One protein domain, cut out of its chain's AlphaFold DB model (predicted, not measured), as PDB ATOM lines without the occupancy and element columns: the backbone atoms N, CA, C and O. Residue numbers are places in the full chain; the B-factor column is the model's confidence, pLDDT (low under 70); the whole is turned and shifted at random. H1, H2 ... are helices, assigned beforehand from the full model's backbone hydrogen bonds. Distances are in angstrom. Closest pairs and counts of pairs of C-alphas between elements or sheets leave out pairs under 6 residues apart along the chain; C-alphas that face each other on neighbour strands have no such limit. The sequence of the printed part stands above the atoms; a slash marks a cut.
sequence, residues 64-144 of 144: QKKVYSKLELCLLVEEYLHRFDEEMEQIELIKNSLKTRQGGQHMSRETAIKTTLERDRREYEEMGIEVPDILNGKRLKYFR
ATOM      1  N   GLN A  64     353.018  -2.579 555.893       81.69
ATOM      2  CA  GLN A  64     352.101  -1.547 555.390       81.69
ATOM      3  C   GLN A  64     350.969  -2.118 554.534       81.69
ATOM      4  O   GLN A  64     349.880  -1.541 554.443       81.69
ATOM      5  N   LYS A  65     351.190  -3.285 553.930       84.50
ATOM      6  CA  LYS A  65     350.198  -3.936 553.074       84.50
ATOM      7  C   LYS A  65     348.962  -4.368 553.868       84.50
ATOM      8  O   LYS A  65     349.043  -4.621 555.065       84.50
ATOM      9  N   LYS A  66     347.784  -4.462 553.250       81.62
ATOM     10  CA  LYS A  66     346.561  -4.935 553.947       81.62
ATOM     11  C   LYS A  66     346.129  -6.338 553.545       81.62
ATOM     12  O   LYS A  66     345.500  -7.022 554.347       81.62
ATOM     13  N   VAL A  67     346.435  -6.737 552.316       84.19
ATOM     14  CA  VAL A  67     346.071  -8.021 551.715       84.19
ATOM     15  C   VAL A  67     347.135  -8.365 550.679       84.19
ATOM     16  O   VAL A  67     347.574  -7.477 549.946       84.19
ATOM     17  N   TYR A  68     347.524  -9.635 550.623       91.38
ATOM     18  CA  TYR A  68     348.349 -10.174 549.549       91.38
ATOM     19  C   TYR A  68     347.474 -10.766 548.449       91.38
ATOM     20  O   TYR A  68     346.441 -11.384 548.719       91.38
ATOM     21  N   SER A  69     347.894 -10.592 547.199       93.19
ATOM     22  CA  SER A  69     347.340 -11.370 546.095       93.19
ATOM     23  C   SER A  69     347.928 -12.784 546.087       93.19
ATOM     24  O   SER A  69     348.972 -13.050 546.683       93.19
ATOM     25  N   LYS A  70     347.275 -13.707 545.374       92.75
ATOM     26  CA  LYS A  70     347.795 -15.073 545.205       92.75
ATOM     27  C   LYS A  70     349.172 -15.086 544.537       92.75
ATOM     28  O   LYS A  70     350.024 -15.857 544.948       92.75
ATOM     29  N   LEU A  71     349.385 -14.211 543.551       93.62
ATOM     30  CA  LEU A  71     350.666 -14.094 542.856       93.62
ATOM     31  C   LEU A  71     351.772 -13.635 543.810       93.62
ATOM     32  O   LEU A  71     352.861 -14.184 543.804       93.62
ATOM     33  N   GLU A  72     351.472 -12.662 544.667       92.75
ATOM     34  CA  GLU A  72     352.438 -12.152 545.645       92.75
ATOM     35  C   GLU A  72     352.770 -13.187 546.719       92.75
ATOM     36  O   GLU A  72     353.902 -13.242 547.180       92.75
ATOM     37  N   LEU A  73     351.799 -14.023 547.099       92.75
ATOM     38  CA  LEU A  73     352.066 -15.167 547.963       92.75
ATOM     39  C   LEU A  73     353.005 -16.168 547.275       92.75
ATOM     40  O   LEU A  73     353.945 -16.623 547.912       92.75
ATOM     41  N   CYS A  74     352.784 -16.492 545.996       93.06
ATOM     42  CA  CYS A  74     353.688 -17.369 545.244       93.06
ATOM     43  C   CYS A  74     355.111 -16.797 545.180       93.06
ATOM     44  O   CYS A  74     356.051 -17.520 545.483       93.06
ATOM     45  N   LEU A  75     355.263 -15.502 544.890       94.06
ATOM     46  CA  LEU A  75     356.573 -14.839 544.877       94.06
ATOM     47  C   LEU A  75     357.263 -14.898 546.248       94.06
ATOM     48  O   LEU A  75     358.437 -15.238 546.333       94.06
ATOM     49  N   LEU A  76     356.527 -14.651 547.336       94.25
ATOM     50  CA  LEU A  76     357.073 -14.750 548.692       94.25
ATOM     51  C   LEU A  76     357.491 -16.189 549.047       94.25
ATOM     52  O   LEU A  76     358.437 -16.413 549.801       94.25
ATOM     53  N   VAL A  77     356.781 -17.185 548.517       94.50
ATOM     54  CA  VAL A  77     357.143 -18.600 548.668       94.50
ATOM     55  C   VAL A  77     358.382 -18.948 547.849       94.50
ATOM     56  O   VAL A  77     359.225 -19.704 548.327       94.50
ATOM     57  N   GLU A  78     358.536 -18.389 546.653       93.94
ATOM     58  CA  GLU A  78     359.760 -18.540 545.862       93.94
ATOM     59  C   GLU A  78     360.960 -17.935 546.600       93.94
ATOM     60  O   GLU A  78     361.969 -18.617 546.774       93.94
ATOM     61  N   GLU A  79     360.827 -16.731 547.161       95.00
ATOM     62  CA  GLU A  79     361.849 -16.132 548.032       95.00
ATOM     63  C   GLU A  79     362.180 -17.034 549.234       95.00
ATOM     64  O   GLU A  79     363.351 -17.231 549.566       95.00
ATOM     65  N   TYR A  80     361.173 -17.672 549.845       95.38
ATOM     66  CA  TYR A  80     361.396 -18.643 550.922       95.38
ATOM     67  C   TYR A  80     362.226 -19.846 550.456       95.38
ATOM     68  O   TYR A  80     363.084 -20.330 551.201       95.38
ATOM     69  N   LEU A  81     361.996 -20.353 549.244       94.31
ATOM     70  CA  LEU A  81     362.768 -21.462 548.675       94.31
ATOM     71  C   LEU A  81     364.209 -21.054 548.327       94.31
ATOM     72  O   LEU A  81     365.092 -21.908 548.360       94.31
ATOM     73  N   HIS A  82     364.452 -19.771 548.062       95.25
ATOM     74  CA  HIS A  82     365.772 -19.205 547.760       95.25
ATOM     75  C   HIS A  82     366.537 -18.695 548.999       95.25
ATOM     76  O   HIS A  82     367.670 -18.230 548.893       95.25
ATOM     77  N   ARG A  83     365.979 -18.854 550.210       94.50
ATOM     78  CA  ARG A  83     366.561 -18.347 551.474       94.50
ATOM     79  C   ARG A  83     367.977 -18.835 551.809       94.50
ATOM     80  O   ARG A  83     368.616 -18.263 552.684       94.50
ATOM     81  N   PHE A  84     368.432 -19.931 551.202       94.94
ATOM     82  CA  PHE A  84     369.748 -20.520 551.466       94.94
ATOM     83  C   PHE A  84     370.748 -20.305 550.329       94.94
ATOM     84  O   PHE A  84     371.862 -20.816 550.428       94.94
ATOM     85  N   ASP A  85     370.387 -19.578 549.269       94.25
ATOM     86  CA  ASP A  85     371.247 -19.423 548.091       94.25
ATOM     87  C   ASP A  85     372.582 -18.754 548.447       94.25
ATOM     88  O   ASP A  85     373.635 -19.258 548.065       94.25
ATOM     89  N   GLU A  86     372.558 -17.707 549.278       93.69
ATOM     90  CA  GLU A  86     373.772 -17.026 549.754       93.69
ATOM     91  C   GLU A  86     374.675 -17.954 550.590       93.69
ATOM     92  O   GLU A  86     375.895 -17.989 550.411       93.69
ATOM     93  N   GLU A  87     374.085 -18.751 551.492       92.38
ATOM     94  CA  GLU A  87     374.829 -19.713 552.320       92.38
ATOM     95  C   GLU A  87     375.445 -20.819 551.448       92.38
ATOM     96  O   GLU A  87     376.591 -21.228 551.656       92.38
ATOM     97  N   MET A  88     374.699 -21.292 550.450       92.06
ATOM     98  CA  MET A  88     375.154 -22.305 549.505       92.06
ATOM     99  C   MET A  88     376.296 -21.795 548.627       92.06
ATOM    100  O   MET A  88     377.310 -22.486 548.509       92.06
ATOM    101  N   GLU A  89     376.185 -20.580 548.087       91.88
ATOM    102  CA  GLU A  89     377.255 -19.941 547.317       91.88
ATOM    103  C   GLU A  89     378.517 -19.779 548.173       91.88
ATOM    104  O   GLU A  89     379.614 -20.149 547.749       91.88
ATOM    105  N   GLN A  90     378.382 -19.323 549.422       89.75
ATOM    106  CA  GLN A  90     379.513 -19.207 550.340       89.75
ATOM    107  C   GLN A  90     380.199 -20.561 550.583       89.75
ATOM    108  O   GLN A  90     381.431 -20.649 550.547       89.75
ATOM    109  N   ILE A  91     379.426 -21.630 550.810       88.38
ATOM    110  CA  ILE A  91     379.965 -22.987 550.983       88.38
ATOM    111  C   ILE A  91     380.714 -23.437 549.720       88.38
ATOM    112  O   ILE A  91     381.806 -24.007 549.825       88.38
ATOM    113  N   GLU A  92     380.166 -23.182 548.534       87.56
ATOM    114  CA  GLU A  92     380.800 -23.515 547.255       87.56
ATOM    115  C   GLU A  92     382.099 -22.734 547.026       87.56
ATOM    116  O   GLU A  92     383.120 -23.320 546.650       87.56
ATOM    117  N   LEU A  93     382.115 -21.436 547.330       87.25
ATOM    118  CA  LEU A  93     383.313 -20.604 547.247       87.25
ATOM    119  C   LEU A  93     384.408 -21.098 548.195       87.25
ATOM    120  O   LEU A  93     385.561 -21.214 547.779       87.25
ATOM    121  N   ILE A  94     384.077 -21.438 549.443       83.31
ATOM    122  CA  ILE A  94     385.036 -21.980 550.421       83.31
ATOM    123  C   ILE A  94     385.625 -23.301 549.910       83.31
ATOM    124  O   ILE A  94     386.840 -23.488 549.964       83.31
ATOM    125  N   LYS A  95     384.796 -24.192 549.356       80.00
ATOM    126  CA  LYS A  95     385.255 -25.463 548.770       80.00
ATOM    127  C   LYS A  95     386.211 -25.272 547.591       80.00
ATOM    128  O   LYS A  95     387.170 -26.029 547.466       80.00
ATOM    129  N   ASN A  96     385.942 -24.289 546.732       76.75
ATOM    130  CA  ASN A  96     386.688 -24.076 545.491       76.75
ATOM    131  C   ASN A  96     387.955 -23.220 545.683       76.75
ATOM    132  O   ASN A  96     388.971 -23.458 545.027       76.75
ATOM    133  N   SER A  97     387.913 -22.223 546.571       71.62
ATOM    134  CA  SER A  97     389.010 -21.267 546.803       71.62
ATOM    135  C   SER A  97     390.105 -21.815 547.719       71.62
ATOM    136  O   SER A  97     391.291 -21.544 547.516       71.62
ATOM    137  N   LEU A  98     389.732 -22.629 548.706       63.78
ATOM    138  CA  LEU A  98     390.659 -23.240 549.642       63.78
ATOM    139  C   LEU A  98     391.011 -24.642 549.137       63.78
ATOM    140  O   LEU A  98     390.317 -25.613 549.423       63.78
ATOM    141  N   LYS A  99     392.152 -24.774 548.444       63.75
ATOM    142  CA  LYS A  99     392.806 -26.069 548.124       63.75
ATOM    143  C   LYS A  99     393.306 -26.805 549.384       63.75
ATOM    144  O   LYS A  99     394.349 -27.458 549.380       63.75
ATOM    145  N   THR A 100     392.610 -26.656 550.500       57.53
ATOM    146  CA  THR A 100     392.960 -27.222 551.791       57.53
ATOM    147  C   THR A 100     392.314 -28.597 551.903       57.53
ATOM    148  O   THR A 100     391.183 -28.813 551.477       57.53
ATOM    149  N   ARG A 101     392.990 -29.540 552.566       60.66
ATOM    150  CA  ARG A 101     392.471 -30.888 552.889       60.66
ATOM    151  C   ARG A 101     391.189 -30.901 553.757       60.66
ATOM    152  O   ARG A 101     390.758 -31.971 554.169       60.66
ATOM    153  N   GLN A 102     390.588 -29.744 554.051       61.34
ATOM    154  CA  GLN A 102     389.416 -29.549 554.916       61.34
ATOM    155  C   GLN A 102     388.093 -29.335 554.154       61.34
ATOM    156  O   GLN A 102     387.124 -28.863 554.743       61.34
ATOM    157  N   GLY A 103     387.994 -29.742 552.882       62.31
ATOM    158  CA  GLY A 103     386.752 -29.650 552.085       62.31
ATOM    159  C   GLY A 103     385.511 -30.341 552.690       62.31
ATOM    160  O   GLY A 103     384.409 -30.197 552.172       62.31
ATOM    161  N   GLY A 104     385.677 -31.067 553.801       71.50
ATOM    162  CA  GLY A 104     384.613 -31.725 554.551       71.50
ATOM    163  C   GLY A 104     383.892 -30.875 555.607       71.50
ATOM    164  O   GLY A 104     382.854 -31.310 556.100       71.50
ATOM    165  N   GLN A 105     384.408 -29.695 555.983       80.19
ATOM    166  CA  GLN A 105     383.923 -28.966 557.169       80.19
ATOM    167  C   GLN A 105     382.438 -28.571 557.078       80.19
ATOM    168  O   GLN A 105     381.725 -28.629 558.077       80.19
ATOM    169  N   HIS A 106     381.958 -28.238 555.877       85.44
ATOM    170  CA  HIS A 106     380.581 -27.788 555.647       85.44
ATOM    171  C   HIS A 106     379.650 -28.867 555.072       85.44
ATOM    172  O   HIS A 106     378.470 -28.593 554.863       85.44
ATOM    173  N   MET A 107     380.125 -30.103 554.863       86.50
ATOM    174  CA  MET A 107     379.326 -31.161 554.217       86.50
ATOM    175  C   MET A 107     378.028 -31.473 554.966       86.50
ATOM    176  O   MET A 107     376.992 -31.696 554.345       86.50
ATOM    177  N   SER A 108     378.070 -31.489 556.303       90.56
ATOM    178  CA  SER A 108     376.884 -31.785 557.116       90.56
ATOM    179  C   SER A 108     375.804 -30.716 556.945       90.56
ATOM    180  O   SER A 108     374.636 -31.057 556.758       90.56
ATOM    181  N   ARG A 109     376.195 -29.436 556.959       91.94
ATOM    182  CA  ARG A 109     375.268 -28.312 556.803       91.94
ATOM    183  C   ARG A 109     374.701 -28.253 555.391       91.94
ATOM    184  O   ARG A 109     373.492 -28.162 555.231       91.94
ATOM    185  N   GLU A 110     375.561 -28.396 554.390       92.12
ATOM    186  CA  GLU A 110     375.167 -28.452 552.985       92.12
ATOM    187  C   GLU A 110     374.159 -29.576 552.715       92.12
ATOM    188  O   GLU A 110     373.130 -29.348 552.088       92.12
ATOM    189  N   THR A 111     374.429 -30.785 553.219       93.56
ATOM    190  CA  THR A 111     373.519 -31.927 553.054       93.56
ATOM    191  C   THR A 111     372.172 -31.632 553.712       93.56
ATOM    192  O   THR A 111     371.134 -31.848 553.096       93.56
ATOM    193  N   ALA A 112     372.172 -31.068 554.924       93.25
ATOM    194  CA  ALA A 112     370.941 -30.696 555.618       93.25
ATOM    195  C   ALA A 112     370.124 -29.638 554.852       93.25
ATOM    196  O   ALA A 112     368.901 -29.767 554.757       93.25
ATOM    197  N   ILE A 113     370.780 -28.619 554.281       94.31
ATOM    198  CA  ILE A 113     370.129 -27.603 553.439       94.31
ATOM    199  C   ILE A 113     369.531 -28.254 552.196       94.31
ATOM    200  O   ILE A 113     368.342 -28.079 551.939       94.31
ATOM    201  N   LYS A 114     370.318 -29.052 551.466       94.94
ATOM    202  CA  LYS A 114     369.877 -29.731 550.240       94.94
ATOM    203  C   LYS A 114     368.665 -30.621 550.486       94.94
ATOM    204  O   LYS A 114     367.666 -30.473 549.795       94.94
ATOM    205  N   THR A 115     368.707 -31.469 551.513       94.81
ATOM    206  CA  THR A 115     367.572 -32.331 551.877       94.81
ATOM    207  C   THR A 115     366.335 -31.518 552.268       94.81
ATOM    208  O   THR A 115     365.215 -31.902 551.939       94.81
ATOM    209  N   THR A 116     366.515 -30.386 552.956       93.50
ATOM    210  CA  THR A 116     365.393 -29.511 553.332       93.50
ATOM    211  C   THR A 116     364.775 -28.843 552.103       93.50
ATOM    212  O   THR A 116     363.561 -28.882 551.945       93.50
ATOM    213  N   LEU A 117     365.597 -28.280 551.213       93.69
ATOM    214  CA  LEU A 117     365.139 -27.631 549.983       93.69
ATOM    215  C   LEU A 117     364.471 -28.613 549.023       93.69
ATOM    216  O   LEU A 117     363.460 -28.272 548.421       93.69
ATOM    217  N   GLU A 118     365.007 -29.824 548.892       94.25
ATOM    218  CA  GLU A 118     364.407 -30.879 548.074       94.25
ATOM    219  C   GLU A 118     363.001 -31.227 548.571       94.25
ATOM    220  O   GLU A 118     362.062 -31.296 547.779       94.25
ATOM    221  N   ARG A 119     362.829 -31.366 549.893       92.94
ATOM    222  CA  ARG A 119     361.510 -31.588 550.494       92.94
ATOM    223  C   ARG A 119     360.576 -30.400 550.254       92.94
ATOM    224  O   ARG A 119     359.459 -30.611 549.796       92.94
ATOM    225  N   ASP A 120     361.027 -29.178 550.539       92.94
ATOM    226  CA  ASP A 120     360.202 -27.972 550.403       92.94
ATOM    227  C   ASP A 120     359.777 -27.744 548.931       92.94
ATOM    228  O   ASP A 120     358.626 -27.394 548.668       92.94
ATOM    229  N   ARG A 121     360.669 -27.997 547.956       93.38
ATOM    230  CA  ARG A 121     360.360 -27.925 546.513       93.38
ATOM    231  C   ARG A 121     359.358 -28.988 546.091       93.38
ATOM    232  O   ARG A 121     358.388 -28.673 545.410       93.38
ATOM    233  N   ARG A 122     359.553 -30.228 546.540       94.00
ATOM    234  CA  ARG A 122     358.613 -31.315 546.269       94.00
ATOM    235  C   ARG A 122     357.220 -31.000 546.813       94.00
ATOM    236  O   ARG A 122     356.228 -31.219 546.125       94.00
ATOM    237  N   GLU A 123     357.138 -30.464 548.029       92.75
ATOM    238  CA  GLU A 123     355.871 -30.014 548.613       92.75
ATOM    239  C   GLU A 123     355.235 -28.897 547.779       92.75
ATOM    240  O   GLU A 123     354.035 -28.954 547.519       92.75
ATOM    241  N   TYR A 124     356.018 -27.918 547.321       93.00
ATOM    242  CA  TYR A 124     355.524 -26.820 546.487       93.00
ATOM    243  C   TYR A 124     354.948 -27.298 545.145       93.00
ATOM    244  O   TYR A 124     353.879 -26.837 544.751       93.00
ATOM    245  N   GLU A 125     355.622 -28.233 544.473       91.69
ATOM    246  CA  GLU A 125     355.250 -28.701 543.132       91.69
ATOM    247  C   GLU A 125     354.150 -29.777 543.138       91.69
ATOM    248  O   GLU A 125     353.268 -29.750 542.278       91.69
ATOM    249  N   GLU A 126     354.175 -30.724 544.085       92.38
ATOM    250  CA  GLU A 126     353.278 -31.892 544.062       92.38
ATOM    251  C   GLU A 126     351.979 -31.683 544.852       92.38
ATOM    252  O   GLU A 126     350.895 -31.995 544.357       92.38
ATOM    253  N   MET A 127     352.072 -31.218 546.104       85.06
ATOM    254  CA  MET A 127     350.960 -31.287 547.073       85.06
ATOM    255  C   MET A 127     350.497 -29.922 547.603       85.06
ATOM    256  O   MET A 127     349.414 -29.823 548.180       85.06
ATOM    257  N   GLY A 128     351.284 -28.870 547.372       87.69
ATOM    258  CA  GLY A 128     351.113 -27.546 547.955       87.69
ATOM    259  C   GLY A 128     351.855 -27.409 549.285       87.69
ATOM    260  O   GLY A 128     351.644 -28.172 550.226       87.69
ATOM    261  N   ILE A 129     352.712 -26.393 549.378       91.81
ATOM    262  CA  ILE A 129     353.448 -26.064 550.601       91.81
ATOM    263  C   ILE A 129     352.548 -25.348 551.618       91.81
ATOM    264  O   ILE A 129     351.829 -24.403 551.294       91.81
ATOM    265  N   GLU A 130     352.616 -25.767 552.882       91.62
ATOM    266  CA  GLU A 130     351.868 -25.120 553.963       91.62
ATOM    267  C   GLU A 130     352.492 -23.775 554.345       91.62
ATOM    268  O   GLU A 130     353.654 -23.711 554.764       91.62
ATOM    269  N   VAL A 131     351.716 -22.696 554.236       93.00
ATOM    270  CA  VAL A 131     352.153 -21.322 554.521       93.00
ATOM    271  C   VAL A 131     351.079 -20.538 555.279       93.00
ATOM    272  O   VAL A 131     349.896 -20.887 555.207       93.00
ATOM    273  N   PRO A 132     351.456 -19.482 556.025       92.69
ATOM    274  CA  PRO A 132     350.497 -18.626 556.714       92.69
ATOM    275  C   PRO A 132     349.482 -18.008 555.749       92.69
ATOM    276  O   PRO A 132     349.831 -17.552 554.660       92.69
ATOM    277  N   ASP A 133     348.219 -17.923 556.170       91.25
ATOM    278  CA  ASP A 133     347.194 -17.233 555.385       91.25
ATOM    279  C   ASP A 133     347.360 -15.710 555.490       91.25
ATOM    280  O   ASP A 133     346.829 -15.055 556.393       91.25
ATOM    281  N   ILE A 134     348.093 -15.166 554.522       90.50
ATOM    282  CA  ILE A 134     348.299 -13.729 554.313       90.50
ATOM    283  C   ILE A 134     347.335 -13.129 553.276       90.50
ATOM    284  O   ILE A 134     347.325 -11.914 553.061       90.50
ATOM    285  N   LEU A 135     346.492 -13.960 552.650       90.25
ATOM    286  CA  LEU A 135     345.466 -13.520 551.698       90.25
ATOM    287  C   LEU A 135     344.285 -12.882 552.436       90.25
ATOM    288  O   LEU A 135     343.628 -11.974 551.930       90.25
ATOM    289  N   ASN A 136     344.006 -13.332 553.659       91.19
ATOM    290  CA  ASN A 136     342.991 -12.720 554.499       91.19
ATOM    291  C   ASN A 136     343.587 -11.625 555.391       91.19
ATOM    292  O   ASN A 136     344.300 -11.911 556.352       91.19
ATOM    293  N   GLY A 137     343.196 -10.368 555.162       88.25
ATOM    294  CA  GLY A 137     343.687  -9.223 555.939       88.25
ATOM    295  C   GLY A 137     343.478  -9.331 557.460       88.25
ATOM    296  O   GLY A 137     344.284  -8.809 558.228       88.25
ATOM    297  N   LYS A 138     342.444 -10.050 557.932       90.88
ATOM    298  CA  LYS A 138     342.246 -10.291 559.376       90.88
ATOM    299  C   LYS A 138     343.315 -11.223 559.951       90.88
ATOM    300  O   LYS A 138     343.805 -10.973 561.048       90.88
ATOM    301  N   ARG A 139     343.659 -12.285 559.219       90.69
ATOM    302  CA  ARG A 139     344.665 -13.277 559.632       90.69
ATOM    303  C   ARG A 139     346.074 -12.719 559.476       90.69
ATOM    304  O   ARG A 139     346.872 -12.865 560.389       90.69
ATOM    305  N   LEU A 140     346.315 -11.954 558.413       89.88
ATOM    306  CA  LEU A 140     347.542 -11.187 558.226       89.88
ATOM    307  C   LEU A 140     347.815 -10.241 559.404       89.88
ATOM    308  O   LEU A 140     348.934 -10.188 559.900       89.88
ATOM    309  N   LYS A 141     346.792  -9.536 559.906       89.38
ATOM    310  CA  LYS A 141     346.940  -8.670 561.087       89.38
ATOM    311  C   LYS A 141     347.329  -9.444 562.351       89.38
ATOM    312  O   LYS A 141     348.046  -8.893 563.172       89.38
ATOM    313  N   TYR A 142     346.836 -10.671 562.522       90.19
ATOM    314  CA  TYR A 142     347.200 -11.534 563.653       90.19
ATOM    315  C   TYR A 142     348.603 -12.134 563.504       90.19
ATOM    316  O   TYR A 142     349.282 -12.371 564.495       90.19
ATOM    317  N   PHE A 143     349.017 -12.409 562.268       88.94
ATOM    318  CA  PHE A 143     350.312 -13.004 561.964       88.94
ATOM    319  C   PHE A 143     351.489 -12.032 562.183       88.94
ATOM    320  O   PHE A 143     352.600 -12.468 562.487       88.94
ATOM    321  N   ARG A 144     351.230 -10.726 562.059       83.31
ATOM    322  CA  ARG A 144     352.177  -9.637 562.352       83.31
ATOM    323  C   ARG A 144     352.542  -9.541 563.830       83.31
ATOM    324  O   ARG A 144     351.646  -9.666 564.685       83.31
TER     325      ARG A 144
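This is residues 64 to 144 of the 144 residues of the protein "translation machinery-associated protein 16-like" of Lingula unguis (UniProt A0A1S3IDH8). One long helix, H3, runs back beside two shorter helices, H1 and H2, that follow each other end to end and make a long arm; the chain folds back at the far end of H2, and the short H4 lies at the other end, near where H1 begins. The contacts are few, and the turn at residues 96 to 101 sticks out. The printed part has 81 residues with four named helices, H1, H2, H3, H4 along the chain, and no named strand; the class is all helix. It is only just loose, close to extended, with a radius of gyration of the C-alphas of 17.4 A, and spans 55 by 30 by 20 A.

H3, residues 107 to 127, only just touches H1, residues 70 to 81, with 3 pairs of C-alphas within 8 A. Their closest C-alphas, those of Leu 81 and Leu 117, are 6.7 A apart; H1 touches with residue 81 alone, H3 with residues 117 to 121 alone. They run opposite ways at a shallow tilt of 21 degrees. H2, residues 85 to 97, is close to H3 but not clearly touching, the closest C-alphas, Met 88 and Glu 110, being 7.1 A apart. These two run opposite ways at a tilt of 36 degrees, only just steep. H4, residues 137 to 143, touches no helix. In H1, H2, H3 and H4 every O i to N i+4 pair is within hydrogen-bond range.

H3 is 29.3 A long, H2 17.9 A, H1 16.6 A and H4 9.7 A. H1 begins at C-alpha 70, (347.795, -15.073, 545.205), and H4 ends at C-alpha 143, (350.312, -13.004, 561.964).

The C-alphas farthest apart, Arg 101 and Lys 138, are 54.7 A apart. The printed part has no cut and no long link. The pLDDT is under 70 at residues 98 to 103.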